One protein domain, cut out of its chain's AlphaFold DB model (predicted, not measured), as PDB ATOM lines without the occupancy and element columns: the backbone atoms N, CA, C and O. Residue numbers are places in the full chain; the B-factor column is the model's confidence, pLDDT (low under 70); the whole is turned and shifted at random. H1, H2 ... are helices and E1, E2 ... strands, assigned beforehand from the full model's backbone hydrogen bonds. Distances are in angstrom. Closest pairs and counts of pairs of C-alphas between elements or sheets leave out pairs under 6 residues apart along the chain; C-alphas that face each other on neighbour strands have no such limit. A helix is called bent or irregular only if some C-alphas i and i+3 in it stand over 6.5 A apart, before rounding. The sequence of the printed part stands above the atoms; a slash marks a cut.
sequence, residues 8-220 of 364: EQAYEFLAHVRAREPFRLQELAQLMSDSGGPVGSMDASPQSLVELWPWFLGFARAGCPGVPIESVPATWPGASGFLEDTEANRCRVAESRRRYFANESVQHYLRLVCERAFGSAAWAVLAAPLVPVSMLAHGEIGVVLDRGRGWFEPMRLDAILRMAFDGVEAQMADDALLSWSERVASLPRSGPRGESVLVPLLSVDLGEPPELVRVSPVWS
ATOM      1  N   GLU A   8      42.217  16.953 -36.647       68.69
ATOM      2  CA  GLU A   8      41.929  15.552 -36.978       68.69
ATOM      3  C   GLU A   8      40.425  15.342 -37.184       68.69
ATOM      4  O   GLU A   8      40.020  14.848 -38.233       68.69
ATOM      5  N   GLN A   9      39.597  15.851 -36.268       68.88
ATOM      6  CA  GLN A   9      38.136  15.831 -36.376       68.88
ATOM      7  C   GLN A   9      37.633  16.562 -37.630       68.88
ATOM      8  O   GLN A   9      36.742  16.078 -38.323       68.88
ATOM      9  N   ALA A  10      38.231  17.703 -37.981       70.56
ATOM     10  CA  ALA A  10      37.888  18.417 -39.210       70.56
ATOM     11  C   ALA A  10      38.200  17.587 -40.472       70.56
ATOM     12  O   ALA A  10      37.414  17.590 -41.421       70.56
ATOM     13  N   TYR A  11      39.318  16.851 -40.493       75.69
ATOM     14  CA  TYR A  11      39.658  15.965 -41.612       75.69
ATOM     15  C   TYR A  11      38.773  14.722 -41.680       75.69
ATOM     16  O   TYR A  11      38.373  14.334 -42.777       75.69
ATOM     17  N   GLU A  12      38.442  14.116 -40.542       76.00
ATOM     18  CA  GLU A  12      37.501  12.994 -40.478       76.00
ATOM     19  C   GLU A  12      36.114  13.411 -40.973       76.00
ATOM     20  O   GLU A  12      35.505  12.712 -41.784       76.00
ATOM     21  N   PHE A  13      35.644  14.593 -40.574       76.38
ATOM     22  CA  PHE A  13      34.372  15.131 -41.040       76.38
ATOM     23  C   PHE A  13      34.401  15.450 -42.537       76.38
ATOM     24  O   PHE A  13      33.459  15.146 -43.268       76.38
ATOM     25  N   LEU A  14      35.511  15.994 -43.033       78.94
ATOM     26  CA  LEU A  14      35.703  16.219 -44.460       78.94
ATOM     27  C   LEU A  14      35.693  14.907 -45.262       78.94
ATOM     28  O   LEU A  14      35.108  14.847 -46.346       78.94
ATOM     29  N   ALA A  15      36.340  13.859 -44.748       82.06
ATOM     30  CA  ALA A  15      36.335  12.534 -45.358       82.06
ATOM     31  C   ALA A  15      34.922  11.936 -45.374       82.06
ATOM     32  O   ALA A  15      34.502  11.399 -46.399       82.06
ATOM     33  N   HIS A  16      34.177  12.109 -44.280       81.69
ATOM     34  CA  HIS A  16      32.767  11.746 -44.178       81.69
ATOM     35  C   HIS A  16      31.934  12.410 -45.276       81.69
ATOM     36  O   HIS A  16      31.366  11.706 -46.104       81.69
ATOM     37  N   VAL A  17      31.937  13.745 -45.364       83.31
ATOM     38  CA  VAL A  17      31.186  14.509 -46.384       83.31
ATOM     39  C   VAL A  17      31.504  14.026 -47.796       83.31
ATOM     40  O   VAL A  17      30.598  13.778 -48.590       83.31
ATOM     41  N   ARG A  18      32.790  13.829 -48.107       86.31
ATOM     42  CA  ARG A  18      33.226  13.315 -49.414       86.31
ATOM     43  C   ARG A  18      32.672  11.921 -49.699       86.31
ATOM     44  O   ARG A  18      32.231  11.673 -50.815       86.31
ATOM     45  N   ALA A  19      32.669  11.032 -48.709       85.75
ATOM     46  CA  ALA A  19      32.130   9.683 -48.857       85.75
ATOM     47  C   ALA A  19      30.605   9.671 -49.067       85.75
ATOM     48  O   ALA A  19      30.095   8.780 -49.744       85.75
ATOM     49  N   ARG A  20      29.873  10.661 -48.530       86.19
ATOM     50  CA  ARG A  20      28.418  10.775 -48.730       86.19
ATOM     51  C   ARG A  20      28.024  11.282 -50.113       86.19
ATOM     52  O   ARG A  20      26.895  11.035 -50.526       86.19
ATOM     53  N   GLU A  21      28.903  12.011 -50.802       90.25
ATOM     54  CA  GLU A  21      28.542  12.776 -52.003       90.25
ATOM     55  C   GLU A  21      27.772  11.966 -53.063       90.25
ATOM     56  O   GLU A  21      26.706  12.433 -53.467       90.25
ATOM     57  N   PRO A  22      28.197  10.753 -53.472       92.81
ATOM     58  CA  PRO A  22      27.454   9.974 -54.464       92.81
ATOM     59  C   PRO A  22      26.022   9.644 -54.016       92.81
ATOM     60  O   PRO A  22      25.083   9.787 -54.797       92.81
ATOM     61  N   PHE A  23      25.849   9.274 -52.743       91.31
ATOM     62  CA  PHE A  23      24.546   8.950 -52.158       91.31
ATOM     63  C   PHE A  23      23.655  10.187 -52.065       91.31
ATOM     64  O   PHE A  23      22.490  10.133 -52.441       91.31
ATOM     65  N   ARG A  24      24.208  11.331 -51.645       91.44
ATOM     66  CA  ARG A  24      23.467  12.599 -51.566       91.44
ATOM     67  C   ARG A  24      22.997  13.086 -52.932       91.44
ATOM     68  O   ARG A  24      21.880  13.581 -53.053       91.44
ATOM     69  N   LEU A  25      23.820  12.921 -53.964       95.69
ATOM     70  CA  LEU A  25      23.443  13.260 -55.336       95.69
ATOM     71  C   LEU A  25      22.373  12.306 -55.888       95.69
ATOM     72  O   LEU A  25      21.453  12.761 -56.565       95.69
ATOM     73  N   GLN A  26      22.453  11.009 -55.574       95.31
ATOM     74  CA  GLN A  26      21.411  10.044 -55.928       95.31
ATOM     75  C   GLN A  26      20.088  10.344 -55.211       95.31
ATOM     76  O   GLN A  26      19.038  10.366 -55.847       95.31
ATOM     77  N   GLU A  27      20.129  10.632 -53.911       93.81
ATOM     78  CA  GLU A  27      18.956  11.047 -53.140       93.81
ATOM     79  C   GLU A  27      18.333  12.318 -53.724       93.81
ATOM     80  O   GLU A  27      17.120  12.371 -53.896       93.81
ATOM     81  N   LEU A  28      19.140  13.324 -54.093       95.94
ATOM     82  CA  LEU A  28      18.630  14.519 -54.773       95.94
ATOM     83  C   LEU A  28      17.925  14.155 -56.082       95.94
ATOM     84  O   LEU A  28      16.818  14.633 -56.327       95.94
ATOM     85  N   ALA A  29      18.546  13.307 -56.907       97.75
ATOM     86  CA  ALA A  29      17.966  12.860 -58.169       97.75
ATOM     87  C   ALA A  29      16.606  12.181 -57.943       97.75
ATOM     88  O   ALA A  29      15.637  12.516 -58.629       97.75
ATOM     89  N   GLN A  30      16.516  11.294 -56.948       96.38
ATOM     90  CA  GLN A  30      15.289  10.585 -56.594       96.38
ATOM     91  C   GLN A  30      14.206  11.542 -56.081       96.38
ATOM     92  O   GLN A  30      13.087  11.528 -56.588       96.38
ATOM     93  N   LEU A  31      14.546  12.442 -55.150       95.88
ATOM     94  CA  LEU A  31      13.616  13.447 -54.626       95.88
ATOM     95  C   LEU A  31      13.079  14.352 -55.740       95.88
ATOM     96  O   LEU A  31      11.887  14.659 -55.764       95.88
ATOM     97  N   MET A  32      13.929  14.764 -56.685       98.00
ATOM     98  CA  MET A  32      13.497  15.529 -57.855       98.00
ATOM     99  C   MET A  32      12.585  14.694 -58.754       98.00
ATOM    100  O   MET A  32      11.531  15.180 -59.142       98.00
ATOM    101  N   SER A  33      12.938  13.444 -59.053       97.62
ATOM    102  CA  SER A  33      12.107  12.562 -59.879       97.62
ATOM    103  C   SER A  33      10.709  12.366 -59.279       97.62
ATOM    104  O   SER A  33       9.706  12.561 -59.965       97.62
ATOM    105  N   ASP A  34      10.633  12.061 -57.984       96.94
ATOM    106  CA  ASP A  34       9.376  11.731 -57.305       96.94
ATOM    107  C   ASP A  34       8.479  12.949 -57.067       96.94
ATOM    108  O   ASP A  34       7.254  12.830 -57.033       96.94
ATOM    109  N   SER A  35       9.073  14.136 -56.921       96.25
ATOM    110  CA  SER A  35       8.335  15.385 -56.695       96.25
ATOM    111  C   SER A  35       8.073  16.200 -57.967       96.25
ATOM    112  O   SER A  35       7.557  17.314 -57.879       96.25
ATOM    113  N   GLY A  36       8.422  15.677 -59.150       96.19
ATOM    114  CA  GLY A  36       8.269  16.393 -60.425       96.19
ATOM    115  C   GLY A  36       9.244  17.564 -60.606       96.19
ATOM    116  O   GLY A  36       8.942  18.530 -61.305       96.19
ATOM    117  N   GLY A  37      10.399  17.504 -59.947       96.31
ATOM    118  CA  GLY A  37      11.488  18.464 -60.049       96.31
ATOM    119  C   GLY A  37      12.316  18.360 -61.338       96.31
ATOM    120  O   GLY A  37      12.220  17.392 -62.095       96.31
ATOM    121  N   PRO A  38      13.183  19.355 -61.595       96.88
ATOM    122  CA  PRO A  38      13.893  19.520 -62.867       96.88
ATOM    123  C   PRO A  38      15.125  18.605 -63.048       96.88
ATOM    124  O   PRO A  38      16.160  19.041 -63.541       96.88
ATOM    125  N   VAL A  39      15.042  17.315 -62.698       97.62
ATOM    126  CA  VAL A  39      16.196  16.383 -62.739       97.62
ATOM    127  C   VAL A  39      16.871  16.323 -64.119       97.62
ATOM    128  O   VAL A  39      18.097  16.258 -64.212       97.62
ATOM    129  N   GLY A  40      16.095  16.423 -65.203       97.38
ATOM    130  CA  GLY A  40      16.586  16.366 -66.585       97.38
ATOM    131  C   GLY A  40      17.436  17.560 -67.024       97.38
ATOM    132  O   GLY A  40      18.166  17.450 -68.004       97.38
ATOM    133  N   SER A  41      17.381  18.680 -66.302       95.69
ATOM    134  CA  SER A  41      18.101  19.910 -66.645       95.69
ATOM    135  C   SER A  41      19.309  20.173 -65.725       95.69
ATOM    136  O   SER A  41      20.021  21.169 -65.888       95.69
ATOM    137  N   MET A  42      19.579  19.263 -64.779       97.00
ATOM    138  CA  MET A  42      20.649  19.376 -63.782       97.00
ATOM    139  C   MET A  42      22.024  18.997 -64.349       97.00
ATOM    140  O   MET A  42      22.578  17.956 -64.021       97.00
ATOM    141  N   ASP A  43      22.581  19.839 -65.220       95.25
ATOM    142  CA  ASP A  43      23.859  19.644 -65.933       95.25
ATOM    143  C   ASP A  43      25.100  20.195 -65.197       95.25
ATOM    144  O   ASP A  43      26.175  20.363 -65.789       95.25
ATOM    145  N   ALA A  44      24.945  20.521 -63.912       93.25
ATOM    146  CA  ALA A  44      25.923  21.209 -63.076       93.25
ATOM    147  C   ALA A  44      26.390  22.570 -63.635       93.25
ATOM    148  O   ALA A  44      27.478  23.032 -63.315       93.25
ATOM    149  N   SER A  45      25.608  23.252 -64.474       90.75
ATOM    150  CA  SER A  45      25.885  24.647 -64.852       90.75
ATOM    151  C   SER A  45      25.281  25.638 -63.848       90.75
ATOM    152  O   SER A  45      24.275  25.314 -63.208       90.75
ATOM    153  N   PRO A  46      25.792  26.881 -63.744       86.31
ATOM    154  CA  PRO A  46      25.108  27.941 -62.998       86.31
ATOM    155  C   PRO A  46      23.653  28.148 -63.450       86.31
ATOM    156  O   PRO A  46      22.793  28.473 -62.641       86.31
ATOM    157  N   GLN A  47      23.342  27.908 -64.729       86.62
ATOM    158  CA  GLN A  47      21.988  28.025 -65.277       86.62
ATOM    159  C   GLN A  47      21.024  26.985 -64.695       86.62
ATOM    160  O   GLN A  47      19.860  27.309 -64.478       86.62
ATOM    161  N   SER A  48      21.491  25.771 -64.394       91.38
ATOM    162  CA  SER A  48      20.655  24.749 -63.744       91.38
ATOM    163  C   SER A  48      20.132  25.193 -62.369       91.38
ATOM    164  O   SER A  48      19.044  24.793 -61.962       91.38
ATOM    165  N   LEU A  49      20.841  26.097 -61.680       88.00
ATOM    166  CA  LEU A  49      20.416  26.624 -60.381       88.00
ATOM    167  C   LEU A  49      19.141  27.471 -60.460       88.00
ATOM    168  O   LEU A  49      18.383  27.512 -59.495       88.00
ATOM    169  N   VAL A  50      18.866  28.087 -61.616       85.31
ATOM    170  CA  VAL A  50      17.643  28.871 -61.856       85.31
ATOM    171  C   VAL A  50      16.394  27.990 -61.784       85.31
ATOM    172  O   VAL A  50      15.354  28.443 -61.320       85.31
ATOM    173  N   GLU A  51      16.493  26.732 -62.222       89.12
ATOM    174  CA  GLU A  51      15.389  25.767 -62.177       89.12
ATOM    175  C   GLU A  51      15.360  25.008 -60.840       89.12
ATOM    176  O   GLU A  51      14.291  24.803 -60.264       89.12
ATOM    177  N   LEU A  52      16.534  24.630 -60.317       91.19
ATOM    178  CA  LEU A  52      16.673  23.927 -59.037       91.19
ATOM    179  C   LEU A  52      16.052  24.714 -57.882       91.19
ATOM    180  O   LEU A  52      15.372  24.144 -57.032       91.19
ATOM    181  N   TRP A  53      16.306  26.020 -57.833       86.56
ATOM    182  CA  TRP A  53      16.020  26.808 -56.645       86.56
ATOM    183  C   TRP A  53      14.519  27.023 -56.371       86.56
ATOM    184  O   TRP A  53      14.072  26.721 -55.260       86.56
ATOM    185  N   PRO A  54      13.690  27.445 -57.350       86.56
ATOM    186  CA  PRO A  54      12.241  27.518 -57.161       86.56
ATOM    187  C   PRO A  54      11.623  26.168 -56.791       86.56
ATOM    188  O   PRO A  54      10.736  26.117 -55.936       86.56
ATOM    189  N   TRP A  55      12.112  25.075 -57.394       93.50
ATOM    190  CA  TRP A  55      11.677  23.728 -57.029       93.50
ATOM    191  C   TRP A  55      12.006  23.420 -55.568       93.50
ATOM    192  O   TRP A  55      11.109  23.037 -54.823       93.50
ATOM    193  N   PHE A  56      13.251  23.635 -55.135       91.69
ATOM    194  CA  PHE A  56      13.678  23.311 -53.776       91.69
ATOM    195  C   PHE A  56      12.895  24.102 -52.722       91.69
ATOM    196  O   PHE A  56      12.442  23.529 -51.732       91.69
ATOM    197  N   LEU A  57      12.650  25.397 -52.953       85.44
ATOM    198  CA  LEU A  57      11.811  26.205 -52.066       85.44
ATOM    199  C   LEU A  57      10.370  25.686 -51.997       85.44
ATOM    200  O   LEU A  57       9.796  25.616 -50.910       85.44
ATOM    201  N   GLY A  58       9.783  25.309 -53.137       88.75
ATOM    202  CA  GLY A  58       8.456  24.691 -53.186       88.75
ATOM    203  C   GLY A  58       8.415  23.351 -52.450       88.75
ATOM    204  O   GLY A  58       7.519  23.111 -51.642       88.75
ATOM    205  N   PHE A  59       9.428  22.513 -52.660       92.00
ATOM    206  CA  PHE A  59       9.608  21.223 -52.003       92.00
ATOM    207  C   PHE A  59       9.747  21.366 -50.477       92.00
ATOM    208  O   PHE A  59       9.088  20.649 -49.723       92.00
ATOM    209  N   ALA A  60      10.537  22.337 -50.007       87.69
ATOM    210  CA  ALA A  60      10.700  22.649 -48.588       87.69
ATOM    211  C   ALA A  60       9.415  23.215 -47.952       87.69
ATOM    212  O   ALA A  60       9.059  22.812 -46.843       87.69
ATOM    213  N   ARG A  61       8.680  24.084 -48.670       84.62
ATOM    214  CA  ARG A  61       7.347  24.590 -48.267       84.62
ATOM    215  C   ARG A  61       6.312  23.481 -48.148       84.62
ATOM    216  O   ARG A  61       5.462  23.540 -47.270       84.62
ATOM    217  N   ALA A  62       6.404  22.461 -48.996       88.19
ATOM    218  CA  ALA A  62       5.555  21.277 -48.933       88.19
ATOM    219  C   ALA A  62       5.958  20.288 -47.818       88.19
ATOM    220  O   ALA A  62       5.399  19.195 -47.740       88.19
ATOM    221  N   GLY A  63       6.931  20.634 -46.965       85.94
ATOM    222  CA  GLY A  63       7.384  19.784 -45.864       85.94
ATOM    223  C   GLY A  63       8.313  18.644 -46.292       85.94
ATOM    224  O   GLY A  63       8.418  17.651 -45.571       85.94
ATOM    225  N   CYS A  64       8.979  18.780 -47.447       91.25
ATOM    226  CA  CYS A  64       9.910  17.801 -48.016       91.25
ATOM    227  C   CYS A  64       9.283  16.405 -48.211       91.25
ATOM    228  O   CYS A  64       9.708  15.440 -47.564       91.25
ATOM    229  N   PRO A  65       8.257  16.275 -49.075       91.38
ATOM    230  CA  PRO A  65       7.606  14.991 -49.328       91.38
ATOM    231  C   PRO A  65       8.620  13.938 -49.796       91.38
ATOM    232  O   PRO A  65       9.507  14.227 -50.591       91.38
ATOM    233  N   GLY A  66       8.500  12.710 -49.286       88.31
ATOM    234  CA  GLY A  66       9.426  11.615 -49.599       88.31
ATOM    235  C   GLY A  66      10.703  11.580 -48.753       88.31
ATOM    236  O   GLY A  66      11.379  10.560 -48.760       88.31
ATOM    237  N   VAL A  67      11.009  12.621 -47.964       88.81
ATOM    238  CA  VAL A  67      12.105  12.561 -46.981       88.81
ATOM    239  C   VAL A  67      11.613  11.862 -45.704       88.81
ATOM    240  O   VAL A  67      10.672  12.361 -45.070       88.81
ATOM    241  N   PRO A  68      12.234  10.741 -45.285       84.31
ATOM    242  CA  PRO A  68      11.846  10.039 -44.062       84.31
ATOM    243  C   PRO A  68      11.982  10.915 -42.810       84.31
ATOM    244  O   PRO A  68      12.884  11.752 -42.726       84.31
ATOM    245  N   ILE A  69      11.107  10.726 -41.820       76.25
ATOM    246  CA  ILE A  69      11.073  11.545 -40.592       76.25
ATOM    247  C   ILE A  69      12.333  11.365 -39.735       76.25
ATOM    248  O   ILE A  69      12.780  12.274 -39.035       76.25
ATOM    249  N   GLU A  70      12.929  10.185 -39.823       74.12
ATOM    250  CA  GLU A  70      14.140   9.771 -39.140       74.12
ATOM    251  C   GLU A  70      15.414  10.304 -39.800       74.12
ATOM    252  O   GLU A  70      16.481  10.183 -39.205       74.12
ATOM    253  N   SER A  71      15.317  10.938 -40.973       77.44
ATOM    254  CA  SER A  71      16.461  11.464 -41.721       77.44
ATOM    255  C   SER A  71      17.272  12.476 -40.907       77.44
ATOM    256  O   SER A  71      16.728  13.354 -40.224       77.44
ATOM    257  N   VAL A  72      18.599  12.354 -40.956       73.50
ATOM    258  CA  VAL A  72      19.540  13.181 -40.184       73.50
ATOM    259  C   VAL A  72      20.557  13.818 -41.141       73.50
ATOM    260  O   VAL A  72      21.218  13.082 -41.885       73.50
ATOM    261  N   PRO A  73      20.707  15.156 -41.172       75.00
ATOM    262  CA  PRO A  73      21.777  15.778 -41.946       75.00
ATOM    263  C   PRO A  73      23.150  15.522 -41.297       75.00
ATOM    264  O   PRO A  73      23.242  15.309 -40.090       75.00
ATOM    265  N   ALA A  74      24.237  15.553 -42.073       71.88
ATOM    266  CA  ALA A  74      25.609  15.297 -41.602       71.88
ATOM    267  C   ALA A  74      26.036  16.212 -40.455       71.88
ATOM    268  O   ALA A  74      26.847  15.821 -39.617       71.88
ATOM    269  N   THR A  75      25.514  17.435 -40.460       66.19
ATOM    270  CA  THR A  75      25.803  18.488 -39.493       66.19
ATOM    271  C   THR A  75      24.914  18.403 -38.254       66.19
ATOM    272  O   THR A  75      25.004  19.286 -37.410       66.19
ATOM    273  N   TRP A  76      24.044  17.391 -38.120       64.69
ATOM    274  CA  TRP A  76      23.161  17.267 -36.960       64.69
ATOM    275  C   TRP A  76      23.815  16.546 -35.774       64.69
ATOM    276  O   TRP A  76      24.396  15.475 -35.962       64.69
ATOM    277  N   PRO A  77      23.592  17.044 -34.541       56.31
ATOM    278  CA  PRO A  77      22.991  18.344 -34.223       56.31
ATOM    279  C   PRO A  77      23.955  19.501 -34.526       56.31
ATOM    280  O   PRO A  77      25.147  19.423 -34.244       56.31
ATOM    281  N   GLY A  78      23.420  20.571 -35.122       53.06
ATOM    282  CA  GLY A  78      24.211  21.687 -35.647       53.06
ATOM    283  C   GLY A  78      24.641  22.724 -34.609       53.06
ATOM    284  O   GLY A  78      24.231  22.703 -33.449       53.06
ATOM    285  N   ALA A  79      25.448  23.690 -35.064       41.97
ATOM    286  CA  ALA A  79      26.098  24.725 -34.249       41.97
ATOM    287  C   ALA A  79      25.160  25.617 -33.421       41.97
ATOM    288  O   ALA A  79      25.627  26.276 -32.490       41.97
ATOM    289  N   SER A  80      23.884  25.653 -33.777       42.47
ATOM    290  CA  SER A  80      22.924  26.690 -33.404       42.47
ATOM    291  C   SER A  80      21.953  26.265 -32.310       42.47
ATOM    292  O   SER A  80      20.935  26.915 -32.132       42.47
ATOM    293  N   GLY A  81      22.238  25.176 -31.595       46.16
ATOM    294  CA  GLY A  81      21.227  24.554 -30.748       46.16
ATOM    295  C   GLY A  81      20.192  23.849 -31.632       46.16
ATOM    296  O   GLY A  81      20.074  24.083 -32.825       46.16
ATOM    297  N   PHE A  82      19.409  22.916 -31.139       49.22
ATOM    298  CA  PHE A  82      18.728  23.032 -29.878       49.22
ATOM    299  C   PHE A  82      18.362  21.629 -29.403       49.22
ATOM    300  O   PHE A  82      17.736  20.864 -30.137       49.22
ATOM    301  N   LEU A  83      18.669  21.410 -28.125       50.88
ATOM    302  CA  LEU A  83      18.159  20.374 -27.233       50.88
ATOM    303  C   LEU A  83      18.862  19.014 -27.273       50.88
ATOM    304  O   LEU A  83      19.357  18.555 -28.297       50.88
ATOM    305  N   GLU A  84      18.860  18.378 -26.099       54.34
ATOM    306  CA  GLU A  84      19.154  16.958 -25.920       54.34
ATOM    307  C   GLU A  84      18.447  16.133 -27.002       54.34
ATOM    308  O   GLU A  84      17.291  16.410 -27.340       54.34
ATOM    309  N   ASP A  85      19.119  15.104 -27.521       58.94
ATOM    310  CA  ASP A  85      18.592  14.203 -28.552       58.94
ATOM    311  C   ASP A  85      17.518  13.236 -27.999       58.94
ATOM    312  O   ASP A  85      17.616  12.009 -28.092       58.94
ATOM    313  N   THR A  86      16.479  13.804 -27.385       63.31
ATOM    314  CA  THR A  86      15.304  13.101 -26.870       63.31
ATOM    315  C   THR A  86      14.301  12.851 -27.989       63.31
ATOM    316  O   THR A  86      14.218  13.605 -28.958       63.31
ATOM    317  N   GLU A  87      13.479  11.815 -27.837       64.56
ATOM    318  CA  GLU A  87      12.384  11.521 -28.766       64.56
ATOM    319  C   GLU A  87      11.434  12.719 -28.943       64.56
ATOM    320  O   GLU A  87      11.103  13.090 -30.070       64.56
ATOM    321  N   ALA A  88      11.085  13.404 -27.848       62.69
ATOM    322  CA  ALA A  88      10.247  14.604 -27.877       62.69
ATOM    323  C   ALA A  88      10.864  15.723 -28.736       62.69
ATOM    324  O   ALA A  88      10.169  16.360 -29.531       62.69
ATOM    325  N   ASN A  89      12.180  15.929 -28.634       63.06
ATOM    326  CA  ASN A  89      12.881  16.946 -29.413       63.06
ATOM    327  C   ASN A  89      13.032  16.545 -30.877       63.06
ATOM    328  O   ASN A  89      12.832  17.393 -31.747       63.06
ATOM    329  N   ARG A  90      13.305  15.263 -31.160       66.75
ATOM    330  CA  ARG A  90      13.337  14.725 -32.528       66.75
ATOM    331  C   ARG A  90      12.007  14.944 -33.238       66.75
ATOM    332  O   ARG A  90      12.031  15.383 -34.381       66.75
ATOM    333  N   CYS A  91      10.885  14.696 -32.562       66.12
ATOM    334  CA  CYS A  91       9.547  14.948 -33.095       66.12
ATOM    335  C   CYS A  91       9.290  16.446 -33.314       66.12
ATOM    336  O   CYS A  91       8.817  16.834 -34.379       66.12
ATOM    337  N   ARG A  92       9.659  17.298 -32.345       67.06
ATOM    338  CA  ARG A  92       9.474  18.759 -32.423       67.06
ATOM    339  C   ARG A  92      10.207  19.395 -33.608       67.06
ATOM    340  O   ARG A  92       9.685  20.315 -34.219       67.06
ATOM    341  N   VAL A  93      11.412  18.916 -33.921       71.81
ATOM    342  CA  VAL A  93      12.272  19.472 -34.985       71.81
ATOM    343  C   VAL A  93      12.288  18.623 -36.258       71.81
ATOM    344  O   VAL A  93      13.097  18.866 -37.151       71.81
ATOM    345  N   ALA A  94      11.417  17.613 -36.356       72.94
ATOM    346  CA  ALA A  94      11.402  16.654 -37.459       72.94
ATOM    347  C   ALA A  94      11.236  17.333 -38.825       72.94
ATOM    348  O   ALA A  94      11.880  16.955 -39.803       72.94
ATOM    349  N   GLU A  95      10.396  18.364 -38.904       74.50
ATOM    350  CA  GLU A  95      10.186  19.106 -40.142       74.50
ATOM    351  C   GLU A  95      11.437  19.882 -40.566       74.50
ATOM    352  O   GLU A  95      11.907  19.709 -41.691       74.50
ATOM    353  N   SER A  96      12.043  20.648 -39.653       76.19
ATOM    354  CA  SER A  96      13.299  21.353 -39.923       76.19
ATOM    355  C   SER A  96      14.416  20.371 -40.298       76.19
ATOM    356  O   SER A  96      15.150  20.614 -41.251       76.19
ATOM    357  N   ARG A  97      14.506  19.207 -39.636       77.88
ATOM    358  CA  ARG A  97      15.482  18.153 -39.967       77.88
ATOM    359  C   ARG A  97      15.344  17.640 -41.394       77.88
ATOM    360  O   ARG A  97      16.359  17.494 -42.071       77.88
ATOM    361  N   ARG A  98      14.119  17.394 -41.864       83.94
ATOM    362  CA  ARG A  98      13.882  16.965 -43.252       83.94
ATOM    363  C   ARG A  98      14.308  18.034 -44.255       83.94
ATOM    364  O   ARG A  98      14.935  17.697 -45.256       83.94
ATOM    365  N   ARG A  99      14.051  19.312 -43.955       84.75
ATOM    366  CA  ARG A  99      14.514  20.439 -44.783       84.75
ATOM    367  C   ARG A  99      16.038  20.510 -44.842       84.75
ATOM    368  O   ARG A  99      16.585  20.598 -45.935       84.75
ATOM    369  N   TYR A 100      16.725  20.400 -43.704       80.50
ATOM    370  CA  TYR A 100      18.192  20.393 -43.664       80.50
ATOM    371  C   TYR A 100      18.797  19.176 -44.369       80.50
ATOM    372  O   TYR A 100      19.800  19.306 -45.063       80.50
ATOM    373  N   PHE A 101      18.176  18.003 -44.238       85.19
ATOM    374  CA  PHE A 101      18.599  16.804 -44.959       85.19
ATOM    375  C   PHE A 101      18.498  16.994 -46.475       85.19
ATOM    376  O   PHE A 101      19.461  16.732 -47.187       85.19
ATOM    377  N   ALA A 102      17.361  17.497 -46.968       89.50
ATOM    378  CA  ALA A 102      17.193  17.796 -48.388       89.50
ATOM    379  C   ALA A 102      18.157  18.900 -48.860       89.50
ATOM    380  O   ALA A 102      18.686  18.827 -49.970       89.50
ATOM    381  N   ASN A 103      18.418  19.900 -48.009       86.38
ATOM    382  CA  ASN A 103      19.378  20.958 -48.300       86.38
ATOM    383  C   ASN A 103      20.796  20.413 -48.478       86.38
ATOM    384  O   ASN A 103      21.479  20.811 -49.411       86.38
ATOM    385  N   GLU A 104      21.240  19.484 -47.630       86.00
ATOM    386  CA  GLU A 104      22.563  18.860 -47.756       86.00
ATOM    387  C   GLU A 104      22.753  18.244 -49.150       86.00
ATOM    388  O   GLU A 104      23.777  18.463 -49.795       86.00
ATOM    389  N   SER A 105      21.734  17.564 -49.677       90.88
ATOM    390  CA  SER A 105      21.771  17.012 -51.032       90.88
ATOM    391  C   SER A 105      21.909  18.099 -52.111       90.88
ATOM    392  O   SER A 105      22.686  17.939 -53.056       90.88
ATOM    393  N   VAL A 106      21.252  19.253 -51.938       91.19
ATOM    394  CA  VAL A 106      21.439  20.442 -52.795       91.19
ATOM    395  C   VAL A 106      22.859  21.013 -52.678       91.19
ATOM    396  O   VAL A 106      23.454  21.387 -53.691       91.19
ATOM    397  N   GLN A 107      23.445  21.043 -51.478       87.75
ATOM    398  CA  GLN A 107      24.819  21.515 -51.264       87.75
ATOM    399  C   GLN A 107      25.844  20.658 -52.027       87.75
ATOM    400  O   GLN A 107      26.787  21.204 -52.607       87.75
ATOM    401  N   HIS A 108      25.638  19.339 -52.106       90.75
ATOM    402  CA  HIS A 108      26.473  18.457 -52.930       90.75
ATOM    403  C   HIS A 108      26.386  18.776 -54.422       90.75
ATOM    404  O   HIS A 108      27.412  18.837 -55.103       90.75
ATOM    405  N   TYR A 109      25.189  19.065 -54.929       93.38
ATOM    406  CA  TYR A 109      25.032  19.497 -56.315       93.38
ATOM    407  C   TYR A 109      25.705  20.853 -56.583       93.38
ATOM    408  O   TYR A 109      26.360  21.034 -57.611       93.38
ATOM    409  N   LEU A 110      25.638  21.794 -55.634       89.19
ATOM    410  CA  LEU A 110      26.325  23.084 -55.746       89.19
ATOM    411  C   LEU A 110      27.846  22.951 -55.857       89.19
ATOM    412  O   LEU A 110      28.468  23.739 -56.575       89.19
ATOM    413  N   ARG A 111      28.455  21.947 -55.213       90.19
ATOM    414  CA  ARG A 111      29.882  21.657 -55.409       90.19
ATOM    415  C   ARG A 111      30.184  21.300 -56.864       90.19
ATOM    416  O   ARG A 111      31.148  21.835 -57.408       90.19
ATOM    417  N   LEU A 112      29.363  20.460 -57.505       92.31
ATOM    418  CA  LEU A 112      29.518  20.123 -58.928       92.31
ATOM    419  C   LEU A 112      29.386  21.364 -59.814       92.31
ATOM    420  O   LEU A 112      30.156  21.529 -60.760       92.31
ATOM    421  N   VAL A 113      28.456  22.267 -59.479       89.94
ATOM    422  CA  VAL A 113      28.305  23.542 -60.195       89.94
ATOM    423  C   VAL A 113      29.558  24.403 -60.082       89.94
ATOM    424  O   VAL A 113      30.050  24.925 -61.085       89.94
ATOM    425  N   CYS A 114      30.119  24.507 -58.879       85.50
ATOM    426  CA  CYS A 114      31.378  25.207 -58.653       85.50
ATOM    427  C   CYS A 114      32.536  24.546 -59.416       85.50
ATOM    428  O   CYS A 114      33.330  25.238 -60.049       85.50
ATOM    429  N   GLU A 115      32.623  23.214 -59.406       88.31
ATOM    430  CA  GLU A 115      33.665  22.478 -60.128       88.31
ATOM    431  C   GLU A 115      33.599  22.761 -61.630       88.31
ATOM    432  O   GLU A 115      34.618  23.080 -62.241       88.31
ATOM    433  N   ARG A 116      32.398  22.737 -62.217       88.06
ATOM    434  CA  ARG A 116      32.197  23.054 -63.635       88.06
ATOM    435  C   ARG A 116      32.527  24.514 -63.958       88.06
ATOM    436  O   ARG A 116      33.100  24.782 -65.013       88.06
ATOM    437  N   ALA A 117      32.158  25.456 -63.089       84.00
ATOM    438  CA  ALA A 117      32.355  26.887 -63.325       84.00
ATOM    439  C   ALA A 117      33.824  27.327 -63.189       84.00
ATOM    440  O   ALA A 117      34.278  28.185 -63.946       84.00
ATOM    441  N   PHE A 118      34.574  26.737 -62.251       81.75
ATOM    442  CA  PHE A 118      35.947  27.147 -61.921       81.75
ATOM    443  C   PHE A 118      37.021  26.126 -62.323       81.75
ATOM    444  O   PHE A 118      38.208  26.358 -62.100       81.75
ATOM    445  N   GLY A 119      36.636  24.980 -62.888       81.62
ATOM    446  CA  GLY A 119      37.536  23.901 -63.312       81.62
ATOM    447  C   GLY A 119      38.104  23.052 -62.168       81.62
ATOM    448  O   GLY A 119      38.569  21.941 -62.407       81.62
ATOM    449  N   SER A 120      38.064  23.544 -60.928       81.94
ATOM    450  CA  SER A 120      38.337  22.759 -59.726       81.94
ATOM    451  C   SER A 120      37.538  23.297 -58.544       81.94
ATOM    452  O   SER A 120      37.499  24.507 -58.303       81.94
ATOM    453  N   ALA A 121      36.906  22.390 -57.802       83.81
ATOM    454  CA  ALA A 121      36.212  22.717 -56.568       83.81
ATOM    455  C   ALA A 121      36.289  21.533 -55.606       83.81
ATOM    456  O   ALA A 121      35.896  20.416 -55.946       83.81
ATOM    457  N   ALA A 122      36.795  21.772 -54.400       84.69
ATOM    458  CA  ALA A 122      36.977  20.727 -53.403       84.69
ATOM    459  C   ALA A 122      36.243  21.079 -52.117       84.69
ATOM    460  O   ALA A 122      36.279  22.224 -51.667       84.69
ATOM    461  N   TRP A 123      35.645  20.066 -51.489       85.75
ATOM    462  CA  TRP A 123      35.208  20.188 -50.106       85.75
ATOM    463  C   TRP A 123      36.386  20.580 -49.220       85.75
ATOM    464  O   TRP A 123      37.479  20.001 -49.328       85.75
ATOM    465  N   ALA A 124      36.125  21.514 -48.320       79.31
ATOM    466  CA  ALA A 124      37.048  21.983 -47.310       79.31
ATOM    467  C   ALA A 124      36.283  22.309 -46.026       79.31
ATOM    468  O   ALA A 124      35.073  22.526 -46.041       79.31
ATOM    469  N   VAL A 125      37.011  22.339 -44.915       71.50
ATOM    470  CA  VAL A 125      36.484  22.695 -43.598       71.50
ATOM    471  C   VAL A 125      37.306  23.858 -43.070       71.50
ATOM    472  O   VAL A 125      38.540  23.825 -43.139       71.50
ATOM    473  N   LEU A 126      36.637  24.885 -42.550       62.03
ATOM    474  CA  LEU A 126      37.317  25.991 -41.883       62.03
ATOM    475  C   LEU A 126      37.817  25.542 -40.510       62.03
ATOM    476  O   LEU A 126      37.040  25.357 -39.577       62.03
ATOM    477  N   ALA A 127      39.135  25.369 -40.391       51.97
ATOM    478  CA  ALA A 127      39.789  25.100 -39.107       51.97
ATOM    479  C   ALA A 127      39.821  26.343 -38.194       51.97
ATOM    480  O   ALA A 127      39.906  26.210 -36.979       51.97
ATOM    481  N   ALA A 128      39.741  27.532 -38.791       52.09
ATOM    482  CA  ALA A 128      39.572  28.829 -38.147       52.09
ATOM    483  C   ALA A 128      38.749  29.724 -39.096       52.09
ATOM    484  O   ALA A 128      38.815  29.515 -40.316       52.09
ATOM    485  N   PRO A 129      37.957  30.678 -38.587       49.81
ATOM    486  CA  PRO A 129      37.138  31.552 -39.416       49.81
ATOM    487  C   PRO A 129      38.026  32.387 -40.356       49.81
ATOM    488  O   PRO A 129      39.087  32.867 -39.964       49.81
ATOM    489  N   LEU A 130      37.607  32.541 -41.620       44.34
ATOM    490  CA  LEU A 130      38.349  33.319 -42.634       44.34
ATOM    491  C   LEU A 130      38.385  34.819 -42.314       44.34
ATOM    492  O   LEU A 130      39.234  35.548 -42.824       44.34
ATOM    493  N   VAL A 131      37.444  35.268 -41.488       40.91
ATOM    494  CA  VAL A 131      37.300  36.638 -41.010       40.91
ATOM    495  C   VAL A 131      36.885  36.538 -39.543       40.91
ATOM    496  O   VAL A 131      35.998  35.734 -39.262       40.91
ATOM    497  N   PRO A 132      37.426  37.347 -38.617       39.22
ATOM    498  CA  PRO A 132      37.107  37.244 -37.185       39.22
ATOM    499  C   PRO A 132      35.623  37.430 -36.811       39.22
ATOM    500  O   PRO A 132      35.259  37.277 -35.656       39.22
ATOM    501  N   VAL A 133      34.769  37.783 -37.779       39.47
ATOM    502  CA  VAL A 133      33.383  38.245 -37.591       39.47
ATOM    503  C   VAL A 133      32.400  37.544 -38.537       39.47
ATOM    504  O   VAL A 133      31.273  37.992 -38.716       39.47
ATOM    505  N   SER A 134      32.803  36.487 -39.246       37.53
ATOM    506  CA  SER A 134      31.814  35.801 -40.077       37.53
ATOM    507  C   SER A 134      30.935  34.926 -39.187       37.53
ATOM    508  O   SER A 134      31.481  34.120 -38.436       37.53
ATOM    509  N   MET A 135      29.610  34.982 -39.370       37.97
ATOM    510  CA  MET A 135      28.648  33.996 -38.837       37.97
ATOM    511  C   MET A 135      29.004  32.538 -39.179       37.97
ATOM    512  O   MET A 135      28.327  31.626 -38.708       37.97
ATOM    513  N   LEU A 136      30.039  32.318 -40.000       42.41
ATOM    514  CA  LEU A 136      30.632  31.013 -40.205       42.41
ATOM    515  C   LEU A 136      31.173  30.521 -38.871       42.41
ATOM    516  O   LEU A 136      32.223  30.955 -38.383       42.41
ATOM    517  N   ALA A 137      30.439  29.595 -38.272       45.47
ATOM    518  CA  ALA A 137      30.951  28.874 -37.133       45.47
ATOM    519  C   ALA A 137      32.261  28.173 -37.550       45.47
ATOM    520  O   ALA A 137      32.459  27.775 -38.699       45.47
ATOM    521  N   HIS A 138      33.179  27.991 -36.600       42.75
ATOM    522  CA  HIS A 138      34.303  27.070 -36.794       42.75
ATOM    523  C   HIS A 138      33.782  25.725 -37.346       42.75
ATOM    524  O   HIS A 138      32.668  25.324 -37.036       42.75
ATOM    525  N   GLY A 139      34.537  25.007 -38.174       47.00
ATOM    526  CA  GLY A 139      34.102  23.686 -38.647       47.00
ATOM    527  C   GLY A 139      32.968  23.678 -39.683       47.00
ATOM    528  O   GLY A 139      32.455  22.602 -39.989       47.00
ATOM    529  N   GLU A 140      32.594  24.827 -40.253       59.03
ATOM    530  CA  GLU A 140      31.701  24.854 -41.411       59.03
ATOM    531  C   GLU A 140      32.353  24.226 -42.645       59.03
ATOM    532  O   GLU A 140      33.537  24.430 -42.942       59.03
ATOM    533  N   ILE A 141      31.548  23.438 -43.361       65.19
ATOM    534  CA  ILE A 141      31.937  22.846 -44.633       65.19
ATOM    535  C   ILE A 141      31.653  23.868 -45.724       65.19
ATOM    536  O   ILE A 141      30.544  24.388 -45.849       65.19
ATOM    537  N   GLY A 142      32.640  24.091 -46.574       72.94
ATOM    538  CA  GLY A 142      32.451  24.853 -47.793       72.94
ATOM    539  C   GLY A 142      33.224  24.262 -48.945       72.94
ATOM    540  O   GLY A 142      33.823  23.183 -48.866       72.94
ATOM    541  N   VAL A 143      33.174  24.987 -50.050       67.31
ATOM    542  CA  VAL A 143      33.805  24.590 -51.297       67.31
ATOM    543  C   VAL A 143      34.901  25.599 -51.603       67.31
ATOM    544  O   VAL A 143      34.632  26.779 -51.832       67.31
ATOM    545  N   VAL A 144      36.152  25.138 -51.596       75.00
ATOM    546  CA  VAL A 144      37.290  25.957 -52.024       75.00
ATOM    547  C   VAL A 144      37.348  25.949 -53.542       75.00
ATOM    548  O   VAL A 144      37.378  24.886 -54.169       75.00
ATOM    549  N   LEU A 145      37.390  27.151 -54.107       71.12
ATOM    550  CA  LEU A 145      37.507  27.429 -55.533       71.12
ATOM    551  C   LEU A 145      38.980  27.704 -55.872       71.12
ATOM    552  O   LEU A 145      39.665  28.379 -55.099       71.12
ATOM    553  N   ASP A 146      39.456  27.160 -56.999       59.31
ATOM    554  CA  ASP A 146      40.788  27.350 -57.615       59.31
ATOM    555  C   ASP A 146      41.927  27.818 -56.677       59.31
ATOM    556  O   ASP A 146      42.088  29.006 -56.381       59.31
ATOM    557  N   ARG A 147      42.768  26.868 -56.236       53.19
ATOM    558  CA  ARG A 147      44.034  27.115 -55.507       53.19
ATOM    559  C   ARG A 147      43.929  28.124 -54.344       53.19
ATOM    560  O   ARG A 147      44.895  28.828 -54.055       53.19
ATOM    561  N   GLY A 148      42.783  28.181 -53.661       52.22
ATOM    562  CA  GLY A 148      42.584  29.000 -52.460       52.22
ATOM    563  C   GLY A 148      42.181  30.456 -52.716       52.22
ATOM    564  O   GLY A 148      42.327  31.276 -51.814       52.22
ATOM    565  N   ARG A 149      41.694  30.804 -53.917       52.75
ATOM    566  CA  ARG A 149      41.287  32.185 -54.256       52.75
ATOM    567  C   ARG A 149      39.818  32.512 -53.985       52.75
ATOM    568  O   ARG A 149      39.442  33.675 -54.101       52.75
ATOM    569  N   GLY A 150      38.996  31.532 -53.618       61.94
ATOM    570  CA  GLY A 150      37.598  31.766 -53.263       61.94
ATOM    571  C   GLY A 150      37.042  30.683 -52.351       61.94
ATOM    572  O   GLY A 150      37.401  29.512 -52.471       61.94
ATOM    573  N   TRP A 151      36.162  31.089 -51.443       67.38
ATOM    574  CA  TRP A 151      35.375  30.211 -50.586       67.38
ATOM    575  C   TRP A 151      33.909  30.377 -50.972       67.38
ATOM    576  O   TRP A 151      33.377  31.487 -50.938       67.38
ATOM    577  N   PHE A 152      33.272  29.290 -51.395       67.62
ATOM    578  CA  PHE A 152      31.829  29.247 -51.579       67.62
ATOM    579  C   PHE A 152      31.211  28.563 -50.361       67.62
ATOM    580  O   PHE A 152      31.695  27.517 -49.928       67.62
ATOM    581  N   GLU A 153      30.152  29.164 -49.820       68.31
ATOM    582  CA  GLU A 153      29.434  28.722 -48.620       68.31
ATOM    583  C   GLU A 153      28.090  28.109 -49.023       68.31
ATOM    584  O   GLU A 153      27.097  28.838 -49.132       68.31
ATOM    585  N   PRO A 154      27.993  26.783 -49.217       60.34
ATOM    586  CA  PRO A 154      26.698  26.134 -49.385       60.34
ATOM    587  C   PRO A 154      25.810  26.326 -48.145       60.34
ATOM    588  O   PRO A 154      24.593  26.410 -48.272       60.34
ATOM    589  N   MET A 155      26.413  26.482 -46.958       55.78
ATOM    590  CA  MET A 155      25.715  26.658 -45.677       55.78
ATOM    591  C   MET A 155      24.945  27.982 -45.535       55.78
ATOM    592  O   MET A 155      24.047  28.061 -44.698       55.78
ATOM    593  N   ARG A 156      25.158  28.993 -46.397       61.22
ATOM    594  CA  ARG A 156      24.229  30.145 -46.454       61.22
ATOM    595  C   ARG A 156      22.802  29.724 -46.808       61.22
ATOM    596  O   ARG A 156      21.861  30.413 -46.428       61.22
ATOM    597  N   LEU A 157      22.628  28.582 -47.478       64.00
ATOM    598  CA  LEU A 157      21.308  28.007 -47.715       64.00
ATOM    599  C   LEU A 157      20.609  27.593 -46.416       64.00
ATOM    600  O   LEU A 157      19.405  27.786 -46.304       64.00
ATOM    601  N   ASP A 158      21.341  27.084 -45.419       66.00
ATOM    602  CA  ASP A 158      20.754  26.754 -44.111       66.00
ATOM    603  C   ASP A 158      20.224  28.016 -43.418       66.00
ATOM    604  O   ASP A 158      19.136  27.995 -42.845       66.00
ATOM    605  N   ALA A 159      20.959  29.129 -43.513       65.00
ATOM    606  CA  ALA A 159      20.519  30.423 -42.996       65.00
ATOM    607  C   ALA A 159      19.271  30.942 -43.733       65.00
ATOM    608  O   ALA A 159      18.325  31.381 -43.085       65.00
ATOM    609  N   ILE A 160      19.224  30.831 -45.067       67.38
ATOM    610  CA  ILE A 160      18.038  31.189 -45.864       67.38
ATOM    611  C   ILE A 160      16.828  30.340 -45.464       67.38
ATOM    612  O   ILE A 160      15.737  30.877 -45.305       67.38
ATOM    613  N   LEU A 161      17.004  29.031 -45.260       67.94
ATOM    614  CA  LEU A 161      15.919  28.146 -44.829       67.94
ATOM    615  C   LEU A 161      15.413  28.501 -43.427       67.94
ATOM    616  O   LEU A 161      14.207  28.550 -43.207       67.94
ATOM    617  N   ARG A 162      16.307  28.815 -42.489       68.00
ATOM    618  CA  ARG A 162      15.904  29.317 -41.164       68.00
ATOM    619  C   ARG A 162      15.092  30.584 -41.285       68.00
ATOM    620  O   ARG A 162      14.030  30.691 -40.682       68.00
ATOM    621  N   MET A 163      15.575  31.515 -42.103       66.94
ATOM    622  CA  MET A 163      14.895  32.784 -42.278       66.94
ATOM    623  C   MET A 163      13.516  32.607 -42.912       66.94
ATOM    624  O   MET A 163      12.536  33.158 -42.431       66.94
ATOM    625  N   ALA A 164      13.419  31.768 -43.938       65.19
ATOM    626  CA  ALA A 164      12.178  31.545 -44.667       65.19
ATOM    627  C   ALA A 164      11.131  30.727 -43.893       65.19
ATOM    628  O   ALA A 164       9.945  30.822 -44.214       65.19
ATOM    629  N   PHE A 165      11.540  29.891 -42.931       68.19
ATOM    630  CA  PHE A 165      10.655  28.866 -42.370       68.19
ATOM    631  C   PHE A 165      10.594  28.777 -40.845       68.19
ATOM    632  O   PHE A 165       9.622  28.219 -40.335       68.19
ATOM    633  N   ASP A 166      11.580  29.306 -40.120       65.06
ATOM    634  CA  ASP A 166      11.640  29.231 -38.654       65.06
ATOM    635  C   ASP A 166      11.179  30.551 -37.986       65.06
ATOM    636  O   ASP A 166      11.425  30.776 -36.803       65.06
ATOM    637  N   GLY A 167      10.468  31.414 -38.725       55.53
ATOM    638  CA  GLY A 167       9.783  32.597 -38.186       55.53
ATOM    639  C   GLY A 167      10.627  33.871 -38.072       55.53
ATOM    640  O   GLY A 167      10.183  34.826 -37.440       55.53
ATOM    641  N   VAL A 168      11.814  33.907 -38.681       53.81
ATOM    642  CA  VAL A 168      12.590  35.149 -38.848       53.81
ATOM    643  C   VAL A 168      11.966  35.967 -39.991       53.81
ATOM    644  O   VAL A 168      11.331  35.410 -40.883       53.81
ATOM    645  N   GLU A 169      12.080  37.294 -39.938       58.97
ATOM    646  CA  GLU A 169      11.409  38.237 -40.842       58.97
ATOM    647  C   GLU A 169      11.481  37.821 -42.326       58.97
ATOM    648  O   GLU A 169      12.561  37.713 -42.908       58.97
ATOM    649  N   ALA A 170      10.321  37.633 -42.970       57.12
ATOM    650  CA  ALA A 170      10.217  37.177 -44.364       57.12
ATOM    651  C   ALA A 170      11.015  38.048 -45.357       57.12
ATOM    652  O   ALA A 170      11.529  37.545 -46.352       57.12
ATOM    653  N   GLN A 171      11.169  39.337 -45.047       57.50
ATOM    654  CA  GLN A 171      11.969  40.273 -45.831       57.50
ATOM    655  C   GLN A 171      13.464  39.906 -45.840       57.50
ATOM    656  O   GLN A 171      14.100  39.962 -46.888       57.50
ATOM    657  N   MET A 172      14.012  39.432 -44.716       60.72
ATOM    658  CA  MET A 172      15.403  38.966 -44.646       60.72
ATOM    659  C   MET A 172      15.624  37.694 -45.473       60.72
ATOM    660  O   MET A 172      16.698  37.503 -46.043       60.72
ATOM    661  N   ALA A 173      14.611  36.826 -45.564       64.56
ATOM    662  CA  ALA A 173      14.672  35.645 -46.418       64.56
ATOM    663  C   ALA A 173      14.739  36.037 -47.903       64.56
ATOM    664  O   ALA A 173      15.572  35.495 -48.629       64.56
ATOM    665  N   ASP A 174      13.922  36.999 -48.338       64.38
ATOM    666  CA  ASP A 174      13.925  37.511 -49.714       64.38
ATOM    667  C   ASP A 174      15.247  38.219 -50.070       64.38
ATOM    668  O   ASP A 174      15.806  37.981 -51.144       64.38
ATOM    669  N   ASP A 175      15.810  39.007 -49.153       65.38
ATOM    670  CA  ASP A 175      17.114  39.652 -49.348       65.38
ATOM    671  C   ASP A 175      18.258  38.626 -49.417       65.38
ATOM    672  O   ASP A 175      19.157  38.718 -50.260       65.38
ATOM    673  N   ALA A 176      18.220  37.592 -48.572       66.31
ATOM    674  CA  ALA A 176      19.215  36.523 -48.589       66.31
ATOM    675  C   ALA A 176      19.116  35.664 -49.865       66.31
ATOM    676  O   ALA A 176      20.139  35.259 -50.428       66.31
ATOM    677  N   LEU A 177      17.896  35.444 -50.361       66.31
ATOM    678  CA  LEU A 177      17.607  34.817 -51.649       66.31
ATOM    679  C   LEU A 177      18.150  35.628 -52.829       66.31
ATOM    680  O   LEU A 177      18.763  35.061 -53.743       66.31
ATOM    681  N   LEU A 178      17.950  36.947 -52.807       67.38
ATOM    682  CA  LEU A 178      18.481  37.859 -53.813       67.38
ATOM    683  C   LEU A 178      20.013  37.849 -53.799       67.38
ATOM    684  O   LEU A 178      20.627  37.610 -54.837       67.38
ATOM    685  N   SER A 179      20.630  37.987 -52.623       68.31
ATOM    686  CA  SER A 179      22.088  37.942 -52.458       68.31
ATOM    687  C   SER A 179      22.690  36.624 -52.960       68.31
ATOM    688  O   SER A 179      23.732  36.606 -53.621       68.31
ATOM    689  N   TRP A 180      22.024  35.497 -52.691       69.88
ATOM    690  CA  TRP A 180      22.439  34.202 -53.225       69.88
ATOM    691  C   TRP A 180      22.321  34.150 -54.752       69.88
ATOM    692  O   TRP A 180      23.253  33.709 -55.426       69.88
ATOM    693  N   SER A 181      21.224  34.665 -55.309       67.38
ATOM    694  CA  SER A 181      21.000  34.725 -56.758       67.38
ATOM    695  C   SER A 181      22.047  35.590 -57.467       67.38
ATOM    696  O   SER A 181      22.556  35.201 -58.516       67.38
ATOM    697  N   GLU A 182      22.437  36.722 -56.876       71.00
ATOM    698  CA  GLU A 182      23.518  37.582 -57.373       71.00
ATOM    699  C   GLU A 182      24.876  36.870 -57.353       71.00
ATOM    700  O   GLU A 182      25.645  36.966 -58.314       71.00
ATOM    701  N   ARG A 183      25.166  36.095 -56.298       70.81
ATOM    702  CA  ARG A 183      26.379  35.261 -56.227       70.81
ATOM    703  C   ARG A 183      26.384  34.155 -57.276       70.81
ATOM    704  O   ARG A 183      27.420  33.895 -57.874       70.81
ATOM    705  N   VAL A 184      25.247  33.514 -57.526       68.81
ATOM    706  CA  VAL A 184      25.122  32.523 -58.603       68.81
ATOM    707  C   VAL A 184      25.300  33.184 -59.971       68.81
ATOM    708  O   VAL A 184      25.983  32.638 -60.835       68.81
ATOM    709  N   ALA A 185      24.740  34.379 -60.165       69.06
ATOM    710  CA  ALA A 185      24.873  35.139 -61.405       69.06
ATOM    711  C   ALA A 185      26.308  35.629 -61.664       69.06
ATOM    712  O   ALA A 185      26.676  35.827 -62.824       69.06
ATOM    713  N   SER A 186      27.115  35.812 -60.614       72.56
ATOM    714  CA  SER A 186      28.526  36.191 -60.732       72.56
ATOM    715  C   SER A 186      29.457  35.013 -61.035       72.56
ATOM    716  O   SER A 186      30.618  35.235 -61.391       72.56
ATOM    717  N   LEU A 187      28.963  33.769 -60.954       73.31
ATOM    718  CA  LEU A 187      29.727  32.599 -61.371       73.31
ATOM    719  C   LEU A 187      30.089  32.709 -62.861       73.31
ATOM    720  O   LEU A 187      29.244  33.098 -63.678       73.31
ATOM    721  N   PRO A 188      31.322  32.336 -63.253       74.75
ATOM    722  CA  PRO A 188      31.692  32.271 -64.656       74.75
ATOM    723  C   PRO A 188      30.677  31.428 -65.420       74.75
ATOM    724  O   PRO A 188      30.335  30.315 -65.011       74.75
ATOM    725  N   ARG A 189      30.190  31.945 -66.552       71.19
ATOM    726  CA  ARG A 189      29.354  31.139 -67.439       71.19
ATOM    727  C   ARG A 189      30.205  29.978 -67.939       71.19
ATOM    728  O   ARG A 189      31.128  30.179 -68.726       71.19
ATOM    729  N   SER A 190      29.888  28.773 -67.475       64.19
ATOM    730  CA  SER A 190      30.392  27.555 -68.098       64.19
ATOM    731  C   SER A 190      29.911  27.504 -69.553       64.19
ATOM    732  O   SER A 190      28.954  28.194 -69.906       64.19
ATOM    733  N   GLY A 191      30.579  26.715 -70.398       69.94
ATOM    734  CA  GLY A 191      30.222  26.530 -71.809       69.94
ATOM    735  C   GLY A 191      28.780  26.027 -72.047       69.94
ATOM    736  O   GLY A 191      27.945  26.072 -71.146       69.94
ATOM    737  N   PRO A 192      28.447  25.544 -73.259       79.56
ATOM    738  CA  PRO A 192      27.082  25.125 -73.586       79.56
ATOM    739  C   PRO A 192      26.503  24.134 -72.558       79.56
ATOM    740  O   PRO A 192      27.249  23.360 -71.941       79.56
ATOM    741  N   ARG A 193      25.173  24.182 -72.372       84.69
ATOM    742  CA  ARG A 193      24.456  23.258 -71.479       84.69
ATOM    743  C   ARG A 193      24.768  21.813 -71.859       84.69
ATOM    744  O   ARG A 193      24.867  21.489 -73.044       84.69
ATOM    745  N   GLY A 194      24.969  20.989 -70.840       88.75
ATOM    746  CA  GLY A 194      25.273  19.571 -70.988       88.75
ATOM    747  C   GLY A 194      24.057  18.685 -70.737       88.75
ATOM    748  O   GLY A 194      22.956  19.166 -70.472       88.75
ATOM    749  N   GLU A 195      24.284  17.377 -70.791       95.00
ATOM    750  CA  GLU A 195      23.348  16.395 -70.247       95.00
ATOM    751  C   GLU A 195      23.294  16.500 -68.716       95.00
ATOM    752  O   GLU A 195      24.244  16.960 -68.075       95.00
ATOM    753  N   SER A 196      22.176  16.069 -68.127       97.25
ATOM    754  CA  SER A 196      22.033  16.036 -66.673       97.25
ATOM    755  C   SER A 196      23.059  15.099 -66.040       97.25
ATOM    756  O   SER A 196      23.194  13.946 -66.445       97.25
ATOM    757  N   VAL A 197      23.728  15.579 -64.993       97.00
ATOM    758  CA  VAL A 197      24.613  14.764 -64.152       97.00
ATOM    759  C   VAL A 197      23.834  13.955 -63.109       97.00
ATOM    760  O   VAL A 197      24.392  13.032 -62.523       97.00
ATOM    761  N   LEU A 198      22.555  14.278 -62.880       97.81
ATOM    762  CA  LEU A 198      21.704  13.597 -61.898       97.81
ATOM    763  C   LEU A 198      20.859  12.473 -62.504       97.81
ATOM    764  O   LEU A 198      20.636  11.469 -61.837       97.81
ATOM    765  N   VAL A 199      20.412  12.596 -63.762       97.94
ATOM    766  CA  VAL A 199      19.594  11.555 -64.422       97.94
ATOM    767  C   VAL A 199      20.264  10.175 -64.400       97.94
ATOM    768  O   VAL A 199      19.576   9.213 -64.057       97.94
ATOM    769  N   PRO A 200      21.573  10.031 -64.693       97.31
ATOM    770  CA  PRO A 200      22.232   8.729 -64.613       97.31
ATOM    771  C   PRO A 200      22.168   8.096 -63.217       97.31
ATOM    772  O   PRO A 200      22.136   6.877 -63.111       97.31
ATOM    773  N   LEU A 201      22.109   8.895 -62.145       96.44
ATOM    774  CA  LEU A 201      22.104   8.393 -60.766       96.44
ATOM    775  C   LEU A 201      20.787   7.712 -60.369       96.44
ATOM    776  O   LEU A 201      20.769   6.976 -59.387       96.44
ATOM    777  N   LEU A 202      19.710   7.898 -61.141       96.25
ATOM    778  CA  LEU A 202      18.429   7.215 -60.921       96.25
ATOM    779  C   LEU A 202      18.504   5.701 -61.173       96.25
ATOM    780  O   LEU A 202      17.658   4.958 -60.689       96.25
ATOM    781  N   SER A 203      19.488   5.241 -61.950       94.44
ATOM    782  CA  SER A 203      19.653   3.827 -62.309       94.44
ATOM    783  C   SER A 203      20.921   3.186 -61.743       94.44
ATOM    784  O   SER A 203      21.134   1.988 -61.933       94.44
ATOM    785  N   VAL A 204      21.768   3.959 -61.058       93.31
ATOM    786  CA  VAL A 204      22.996   3.453 -60.436       93.31
ATOM    787  C   VAL A 204      22.654   2.730 -59.136       93.31
ATOM    788  O   VAL A 204      21.984   3.282 -58.273       93.31
ATOM    789  N   ASP A 205      23.165   1.517 -58.954       90.88
ATOM    790  CA  ASP A 205      23.144   0.850 -57.651       90.88
ATOM    791  C   ASP A 205      24.418   1.214 -56.877       90.88
ATOM    792  O   ASP A 205      25.507   0.720 -57.180       90.88
ATOM    793  N   LEU A 206      24.296   2.132 -55.914       87.38
ATOM    794  CA  LEU A 206      25.395   2.510 -55.018       87.38
ATOM    795  C   LEU A 206      25.539   1.550 -53.822       87.38
ATOM    796  O   LEU A 206      26.478   1.698 -53.037       87.38
ATOM    797  N   GLY A 207      24.643   0.565 -53.683       84.25
ATOM    798  CA  GLY A 207      24.539  -0.289 -52.507       84.25
ATOM    799  C   GLY A 207      24.008   0.450 -51.276       84.25
ATOM    800  O   GLY A 207      23.524   1.581 -51.347       84.25
ATOM    801  N   GLU A 208      24.092  -0.195 -50.110       74.50
ATOM    802  CA  GLU A 208      23.724   0.468 -48.861       74.50
ATOM    803  C   GLU A 208      24.706   1.603 -48.528       74.50
ATOM    804  O   GLU A 208      25.923   1.410 -48.635       74.50
ATOM    805  N   PRO A 209      24.214   2.757 -48.036       68.94
ATOM    806  CA  PRO A 209      25.084   3.793 -47.510       68.94
ATOM    807  C   PRO A 209      25.948   3.197 -46.387       68.94
ATOM    808  O   PRO A 209      25.376   2.649 -45.431       68.94
ATOM    809  N   PRO A 210      27.292   3.299 -46.467       64.94
ATOM    810  CA  PRO A 210      28.189   2.835 -45.412       64.94
ATOM    811  C   PRO A 210      27.757   3.388 -44.050       64.94
ATOM    812  O   PRO A 210      27.269   4.512 -43.981       64.94
ATOM    813  N   GLU A 211      27.968   2.666 -42.945       56.56
ATOM    814  CA  GLU A 211      27.642   3.198 -41.605       56.56
ATOM    815  C   GLU A 211      28.289   4.565 -41.349       56.56
ATOM    816  O   GLU A 211      27.639   5.457 -40.804       56.56
ATOM    817  N   LEU A 212      29.517   4.752 -41.851       50.28
ATOM    818  CA  LEU A 212      30.233   6.025 -41.840       50.28
ATOM    819  C   LEU A 212      29.382   7.163 -42.423       50.28
ATOM    820  O   LEU A 212      29.411   8.250 -41.885       50.28
ATOM    821  N   VAL A 213      28.584   6.899 -43.462       51.81
ATOM    822  CA  VAL A 213      27.727   7.857 -44.180       51.81
ATOM    823  C   VAL A 213      26.414   8.150 -43.440       51.81
ATOM    824  O   VAL A 213      25.790   9.170 -43.721       51.81
ATOM    825  N   ARG A 214      25.973   7.320 -42.482       53.47
ATOM    826  CA  ARG A 214      24.654   7.477 -41.831       53.47
ATOM    827  C   ARG A 214      24.641   8.566 -40.756       53.47
ATOM    828  O   ARG A 214      23.692   9.343 -40.688       53.47
ATOM    829  N   VAL A 215      25.699   8.650 -39.952       54.00
ATOM    830  CA  VAL A 215      25.900   9.676 -38.917       54.00
ATOM    831  C   VAL A 215      27.382  10.025 -38.912       54.00
ATOM    832  O   VAL A 215      28.215   9.126 -38.964       54.00
ATOM    833  N   SER A 216      27.725  11.316 -38.870       53.22
ATOM    834  CA  SER A 216      29.134  11.721 -38.828       53.22
ATOM    835  C   SER A 216      29.835  11.069 -37.629       53.22
ATOM    836  O   SER A 216      29.385  11.273 -36.499       53.22
ATOM    837  N   PRO A 217      30.944  10.338 -37.833       49.44
ATOM    838  CA  PRO A 217      31.670   9.682 -36.741       49.44
ATOM    839  C   PRO A 217      32.242  10.699 -35.739       49.44
ATOM    840  O   PRO A 217      32.329  10.426 -34.542       49.44
ATOM    841  N   VAL A 218      32.559  11.901 -36.230       50.88
ATOM    842  CA  VAL A 218      33.092  13.035 -35.461       50.88
ATOM    843  C   VAL A 218      32.029  13.661 -34.563       50.88
ATOM    844  O   VAL A 218      32.339  14.172 -33.491       50.88
ATOM    845  N   TRP A 219      30.764  13.578 -34.982       54.19
ATOM    846  CA  TRP A 219      29.606  14.065 -34.233       54.19
ATOM    847  C   TRP A 219      28.894  12.905 -33.525       54.19
ATOM    848  O   TRP A 219      27.671  12.872 -33.419       54.19
ATOM    849  N   SER A 220      29.661  11.937 -33.020       40.25
ATOM    850  CA  SER A 220      29.165  11.042 -31.983       40.25
ATOM    851  C   SER A 220      29.154  11.823 -30.671       40.25
ATOM    852  O   SER A 220      30.172  12.357 -30.239       40.25
TER     853      SER A 220
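AT A GLANCE: This is residues 8 to 220 of the 364 residues of an uncharacterized protein of Cellulomonas composti (UniProt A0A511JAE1). A small three-stranded sheet, E1 E2 E3, packs on residues 107 to 118 of the long helix H4, which runs through the middle of the domain. The bent helix H1 runs beside E1 with one arm and crosses H4 with the other, while the helical hairpin H5 and H6 packs on H4 through H5, and long links wrap round the body. The printed part has 213 residues, with eight named helices and three named strands in the order H1 H2 H3 H4 E1 E2 E3 H5 H6 H7 H8; the sheet is antiparallel and the class is mostly helix. It is compact, with a radius of gyration of the C-alphas of 16.6 A and spans of 50 by 42 by 39 A.

IN THESE COORDINATES: E1 is residues 121 to 125, E2 141 to 145 and E3 150 to 152. H4, residues 94 to 118, is 36.2 A long and begins at C-alpha 94 (11.402, 16.654, -37.459). H1, residues 8 to 34, was assigned as one helix by its hydrogen bonds but is bent, with C-alphas 19 and 22 7.3 A apart; its arms are H1a, 8 to 19, from C-alpha 8 (41.929, 15.552, -36.978), and H1b, 22 to 34. H2 is residues 48 to 61, 20.4 A; H3 87 to 92; H5 156 to 165; H6 170 to 185, 22.6 A; H7 199 to 202; H8 211 to 214.

HOW THE PARTS SIT: The strands form a meander, each the antiparallel neighbour of the one before. N 124 and O 142 are 2.9 A apart between E1 and E2, as are N 145 and O 150 between E2 and E3, within hydrogen-bond range. H1a and H4 are on the sheet in two layers, helices on one face; H4 has a height over the sheet of 10.4 A, H1a 7.5 A. H1b touches H4 with C-alphas Arg 24 and Ser 105 closest, 4.8 A, at a steep tilt of 68 degrees, only just short of about perpendicular. H1b also touches H7, Gln 26 to Leu 201, C-alphas 5.2 A apart at the closest; H1a touches H8, His 16 to Val 213, 6.4 A. H5 touches H4, Tyr 100 to Asp 158, 6.9 A, and H6, Met 163 to Ala 173, 5.0 A, these being closest C-alphas. H2 is close to but not clearly touching H4, Ala 60 to Arg 99, 5.8 A. H3 and H4 meet only through their link. Every O i to N i+4 pair is within hydrogen-bond range in H1a, H1b, H3, H4, H5 and H6, and 8 of 10 in H2; H7 and H8 are too short for one.

THE WHOLE: The farthest C-alphas, Ala 88 and Pro 192, are 49.8 A apart. The printed part has no cut. The links H1 to H2, H2 to H3, E1 to E2 and H6 to H7 are long. Mean pLDDT of the printed part is 74.7, with 89 residues under 70, among them 75 to 92, 126 to 141 and 146 to 181.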